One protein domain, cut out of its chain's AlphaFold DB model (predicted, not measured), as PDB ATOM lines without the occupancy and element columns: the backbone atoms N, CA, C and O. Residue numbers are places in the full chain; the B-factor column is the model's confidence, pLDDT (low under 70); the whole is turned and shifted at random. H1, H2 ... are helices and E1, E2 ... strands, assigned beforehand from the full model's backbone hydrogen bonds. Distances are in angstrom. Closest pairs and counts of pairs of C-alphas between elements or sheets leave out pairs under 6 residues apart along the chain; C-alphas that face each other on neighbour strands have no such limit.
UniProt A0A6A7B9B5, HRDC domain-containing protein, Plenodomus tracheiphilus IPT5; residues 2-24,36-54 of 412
ATOM      1  N   LEU A   2      54.565  26.415  77.269       77.50
ATOM      2  CA  LEU A   2      54.573  26.518  78.742       77.50
ATOM      3  C   LEU A   2      53.195  26.302  79.407       77.50
ATOM      4  O   LEU A   2      53.104  25.550  80.373       77.50
ATOM      5  N   TYR A   3      52.131  26.889  78.844       78.88
ATOM      6  CA  TYR A   3      50.759  26.775  79.360       78.88
ATOM      7  C   TYR A   3      50.261  25.322  79.464       78.88
ATOM      8  O   TYR A   3      49.663  24.933  80.467       78.88
ATOM      9  N   HIS A   4      50.546  24.488  78.459       81.06
ATOM     10  CA  HIS A   4      50.122  23.086  78.464       81.06
ATOM     11  C   HIS A   4      50.849  22.286  79.546       81.06
ATOM     12  O   HIS A   4      50.214  21.520  80.269       81.06
ATOM     13  N   CYS A   5      52.152  22.521  79.734       84.50
ATOM     14  CA  CYS A   5      52.929  21.875  80.790       84.50
ATOM     15  C   CYS A   5      52.451  22.286  82.194       84.50
ATOM     16  O   CYS A   5      52.355  21.441  83.084       84.50
ATOM     17  N   THR A   6      52.125  23.565  82.407       83.75
ATOM     18  CA  THR A   6      51.600  24.043  83.698       83.75
ATOM     19  C   THR A   6      50.190  23.523  83.970       83.75
ATOM     20  O   THR A   6      49.884  23.155  85.101       83.75
ATOM     21  N   ASN A   7      49.346  23.423  82.940       85.50
ATOM     22  CA  ASN A   7      47.989  22.901  83.085       85.50
ATOM     23  C   ASN A   7      47.971  21.380  83.306       85.50
ATOM     24  O   ASN A   7      47.196  20.900  84.125       85.50
ATOM     25  N   ALA A   8      48.862  20.621  82.660       88.56
ATOM     26  CA  ALA A   8      49.012  19.187  82.918       88.56
ATOM     27  C   ALA A   8      49.413  18.914  84.379       88.56
ATOM     28  O   ALA A   8      48.813  18.070  85.040       88.56
ATOM     29  N   LYS A   9      50.360  19.695  84.924       86.81
ATOM     30  CA  LYS A   9      50.717  19.636  86.354       86.81
ATOM     31  C   LYS A   9      49.540  19.989  87.264       86.81
ATOM     32  O   LYS A   9      49.378  19.361  88.302       86.81
ATOM     33  N   ARG A  10      48.713  20.966  86.874       88.75
ATOM     34  CA  ARG A  10      47.490  21.328  87.606       88.75
ATOM     35  C   ARG A  10      46.515  20.156  87.675       88.75
ATOM     36  O   ARG A  10      46.103  19.792  88.768       88.75
ATOM     37  N   LEU A  11      46.204  19.547  86.531       88.94
ATOM     38  CA  LEU A  11      45.298  18.395  86.436       88.94
ATOM     39  C   LEU A  11      45.812  17.161  87.198       88.94
ATOM     40  O   LEU A  11      45.010  16.351  87.647       88.94
ATOM     41  N   ALA A  12      47.128  17.033  87.384       90.44
ATOM     42  CA  ALA A  12      47.726  15.948  88.161       90.44
ATOM     43  C   ALA A  12      47.645  16.139  89.694       90.44
ATOM     44  O   ALA A  12      47.879  15.183  90.434       90.44
ATOM     45  N   MET A  13      47.332  17.343  90.196       86.00
ATOM     46  CA  MET A  13      47.218  17.613  91.637       86.00
ATOM     47  C   MET A  13      45.857  17.171  92.204       86.00
ATOM     48  O   MET A  13      44.835  17.245  91.520       86.00
ATOM     49  N   LYS A  14      45.848  16.738  93.476       85.19
ATOM     50  CA  LYS A  14      44.651  16.318  94.225       85.19
ATOM     51  C   LYS A  14      44.540  17.093  95.554       85.19
ATOM     52  O   LYS A  14      45.432  16.932  96.386       85.19
ATOM     53  N   PRO A  15      43.473  17.881  95.776       84.12
ATOM     54  CA  PRO A  15      42.425  18.223  94.811       84.12
ATOM     55  C   PRO A  15      42.975  19.082  93.661       84.12
ATOM     56  O   PRO A  15      43.951  19.814  93.822       84.12
ATOM     57  N   THR A  16      42.365  18.972  92.479       87.38
ATOM     58  CA  THR A  16      42.808  19.695  91.281       87.38
ATOM     59  C   THR A  16      42.541  21.189  91.439       87.38
ATOM     60  O   THR A  16      41.374  21.570  91.548       87.38
ATOM     61  N   PRO A  17      43.574  22.054  91.437       84.62
ATOM     62  CA  PRO A  17      43.359  23.458  91.713       84.62
ATOM     63  C   PRO A  17      42.528  24.138  90.622       84.62
ATOM     64  O   PRO A  17      42.780  23.917  89.425       84.62
ATOM     65  N   PRO A  18      41.584  25.009  91.012       85.12
ATOM     66  CA  PRO A  18      40.846  25.842  90.081       85.12
ATOM     67  C   PRO A  18      41.774  26.799  89.323       85.12
ATOM     68  O   PRO A  18      42.923  27.028  89.714       85.12
ATOM     69  N   LEU A  19      41.298  27.331  88.196       82.38
ATOM     70  CA  LEU A  19      42.067  28.322  87.443       82.38
ATOM     71  C   LEU A  19      42.124  29.643  88.228       82.38
ATOM     72  O   LEU A  19      41.175  29.970  88.944       82.38
ATOM     73  N   PRO A  20      43.207  30.427  88.101       80.00
ATOM     74  CA  PRO A  20      43.211  31.801  88.588       80.00
ATOM     75  C   PRO A  20      42.070  32.597  87.942       80.00
ATOM     76  O   PRO A  20      41.804  32.427  86.750       80.00
ATOM     77  N   ILE A  21      41.420  33.482  88.705       83.81
ATOM     78  CA  ILE A  21      40.409  34.384  88.135       83.81
ATOM     79  C   ILE A  21      41.056  35.356  87.132       83.81
ATOM     80  O   ILE A  21      42.244  35.678  87.229       83.81
ATOM     81  N   TYR A  22      40.266  35.859  86.179       82.44
ATOM     82  CA  TYR A  22      40.698  36.929  85.275       82.44
ATOM     83  C   TYR A  22      41.112  38.190  86.051       82.44
ATOM     84  O   TYR A  22      40.503  38.518  87.069       82.44
ATOM     85  N   ALA A  23      42.105  38.925  85.533       79.38
ATOM     86  CA  ALA A  23      42.656  40.130  86.167       79.38
ATOM     87  C   ALA A  23      41.574  41.160  86.553       79.38
ATOM     88  O   ALA A  23      41.610  41.710  87.648       79.38
ATOM     89  N   GLU A  24      40.561  41.335  85.701       81.56
ATOM     90  CA  GLU A  24      39.443  42.273  85.896       81.56
ATOM     91  C   GLU A  24      38.539  41.949  87.096       81.56
ATOM     92  O   GLU A  24      37.783  42.802  87.559       81.56
ATOM     93  N   PRO A  36      45.072  37.365  99.774       75.88
ATOM     94  CA  PRO A  36      44.685  36.035  99.341       75.88
ATOM     95  C   PRO A  36      44.463  35.987  97.828       75.88
ATOM     96  O   PRO A  36      43.656  36.736  97.276       75.88
ATOM     97  N   ILE A  37      45.123  35.044  97.154       81.81
ATOM     98  CA  ILE A  37      44.856  34.768  95.739       81.81
ATOM     99  C   ILE A  37      43.454  34.153  95.627       81.81
ATOM    100  O   ILE A  37      43.143  33.178  96.325       81.81
ATOM    101  N   LEU A  38      42.635  34.728  94.743       84.00
ATOM    102  CA  LEU A  38      41.276  34.291  94.431       84.00
ATOM    103  C   LEU A  38      41.289  33.316  93.243       84.00
ATOM    104  O   LEU A  38      41.926  33.566  92.216       84.00
ATOM    105  N   LEU A  39      40.577  32.201  93.381       83.94
ATOM    106  CA  LEU A  39      40.506  31.109  92.413       83.94
ATOM    107  C   LEU A  39      39.073  30.945  91.888       83.94
ATOM    108  O   LEU A  39      38.114  31.094  92.649       83.94
ATOM    109  N   ASP A  40      38.930  30.624  90.601       83.44
ATOM    110  CA  ASP A  40      37.638  30.404  89.942       83.44
ATOM    111  C   ASP A  40      37.205  28.939  90.084       83.44
ATOM    112  O   ASP A  40      37.744  28.058  89.410       83.44
ATOM    113  N   THR A  41      36.233  28.664  90.955       80.06
ATOM    114  CA  THR A  41      35.671  27.312  91.141       80.06
ATOM    115  C   THR A  41      34.641  26.925  90.080       80.06
ATOM    116  O   THR A  41      34.099  25.823  90.142       80.06
ATOM    117  N   GLY A  42      34.398  27.785  89.086       74.62
ATOM    118  CA  GLY A  42      33.327  27.621  88.110       74.62
ATOM    119  C   GLY A  42      32.001  28.191  88.622       74.62
ATOM    120  O   GLY A  42      31.807  28.393  89.816       74.62
ATOM    121  N   GLY A  43      31.083  28.513  87.705       75.44
ATOM    122  CA  GLY A  43      29.760  29.051  88.058       75.44
ATOM    123  C   GLY A  43      29.757  30.490  88.593       75.44
ATOM    124  O   GLY A  43      28.765  30.923  89.169       75.44
ATOM    125  N   GLY A  44      30.856  31.239  88.431       74.94
ATOM    126  CA  GLY A  44      30.976  32.620  88.918       74.94
ATOM    127  C   GLY A  44      31.279  32.738  90.414       74.94
ATOM    128  O   GLY A  44      31.399  33.850  90.926       74.94
ATOM    129  N   THR A  45      31.442  31.617  91.116       79.00
ATOM    130  CA  THR A  45      31.876  31.595  92.514       79.00
ATOM    131  C   THR A  45      33.400  31.692  92.585       79.00
ATOM    132  O   THR A  45      34.116  31.021  91.842       79.00
ATOM    133  N   THR A  46      33.906  32.546  93.476       84.94
ATOM    134  CA  THR A  46      35.346  32.679  93.736       84.94
ATOM    135  C   THR A  46      35.669  32.108  95.109       84.94
ATOM    136  O   THR A  46      34.922  32.311  96.064       84.94
ATOM    137  N   THR A  47      36.773  31.372  95.211       84.69
ATOM    138  CA  THR A  47      37.266  30.832  96.485       84.69
ATOM    139  C   THR A  47      38.671  31.327  96.768       84.69
ATOM    140  O   THR A  47      39.443  31.646  95.866       84.69
ATOM    141  N   THR A  48      39.018  31.416  98.044       84.62
ATOM    142  CA  THR A  48      40.362  31.794  98.469       84.62
ATOM    143  C   THR A  48      41.302  30.589  98.410       84.62
ATOM    144  O   THR A  48      40.912  29.477  98.764       84.62
ATOM    145  N   THR A  49      42.564  30.807  98.037       80.19
ATOM    146  CA  THR A  49      43.636  29.791  98.126       80.19
ATOM    147  C   THR A  49      43.703  29.092  99.490       80.19
ATOM    148  O   THR A  49      43.867  27.875  99.533       80.19
ATOM    149  N   GLU A  50      43.503  29.828 100.589       83.75
ATOM    150  CA  GLU A  50      43.400  29.269 101.948       83.75
ATOM    151  C   GLU A  50      42.274  28.243 102.082       83.75
ATOM    152  O   GLU A  50      42.470  27.184 102.671       83.75
ATOM    153  N   ALA A  51      41.103  28.548 101.521       83.94
ATOM    154  CA  ALA A  51      39.930  27.689 101.601       83.94
ATOM    155  C   ALA A  51      40.095  26.423 100.749       83.94
ATOM    156  O   ALA A  51      39.633  25.358 101.145       83.94
ATOM    157  N   PHE A  52      40.776  26.523  99.602       84.19
ATOM    158  CA  PHE A  52      40.979  25.383  98.706       84.19
ATOM    159  C   PHE A  52      42.078  24.426  99.191       84.19
ATOM    160  O   PHE A  52      41.893  23.211  99.180       84.19
ATOM    161  N   PHE A  53      43.229  24.959  99.613       80.19
ATOM    162  CA  PHE A  53      44.373  24.139 100.032       80.19
ATOM    163  C   PHE A  53      44.390  23.836 101.535       80.19
ATOM    164  O   PHE A  53      45.188  23.010 101.970       80.19
ATOM    165  N   GLY A  54      43.573  24.516 102.343       80.81
ATOM    166  CA  GLY A  54      43.595  24.398 103.806       80.81
ATOM    167  C   GLY A  54      44.879  24.936 104.454       80.81
ATOM    168  O   GLY A  54      45.090  24.762 105.653       80.81
TER     169      GLY A  54
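What this domain is: This is residues 2 to 24 and 36 to 54 of the 412 residues of the protein "HRDC domain-containing protein" of Plenodomus tracheiphilus IPT5 (UniProt A0A6A7B9B5). A small hairpin of two short strands, E1 and E2, runs on directly into the short helix H2, and the longer helix H1 lies away from E2 and H2. Residues 13 to 24, a long stretch with no named element, lead from H1 across to the hairpin, and there residues 19 to 20 pair with E1. The printed part has 42 residues, with two named helices and two named strands in the order H1, E1, E2, H2; the class is mixed, helices and strands, and the sheet, E1 - E2, is antiparallel. It is only just compact, close to loose, with a radius of gyration of the C-alphas of 10.7 A, and spans 25 by 25 by 19 A.

Where its parts are: Find C-alpha 38 at (41.276, 34.291, 94.431), where E1 begins; it runs over residues 38 to 40, 7.0 A. E2 takes residues 46 to 48, also 7.0 A. H2, residues 49 to 53, measures 6.0 A and ends with C-alpha 53 at (44.373, 24.139, 100.032). For H1, residues 2 to 12, start from C-alpha 2 at (54.573, 26.518, 78.742) and go 15.7 A to C-alpha 12.

How they stand to each other: Look first at the hairpin: E1 and E2 are antiparallel, at 138 degrees between their directions. N 39 and O 47 are within hydrogen-bond range at 2.8 A, and N 47 and O 39 at 2.9 A. Residues 19 to 20 pair antiparallel with residues 39 to 40 of E1. The closest C-alphas of E1 and H2, those of Leu 38 and Thr 49, are 6.3 A apart. H1 is apart from E2 and from H2. In H1 and H2 every O i to N i+4 pair is within hydrogen-bond range.

The domain as a whole: The C-alphas farthest apart, those of Lys 14 and Glu 24, are 27.8 A from each other. Residues 25 to 35 are not printed, and C-alphas 24 and 36 are 15.7 A apart across this cut, on the link from H1 to E1. The links E1 to E2 and E2 to H2 are tight. The mean pLDDT of the printed part is 82.8, and no printed residue is under 70.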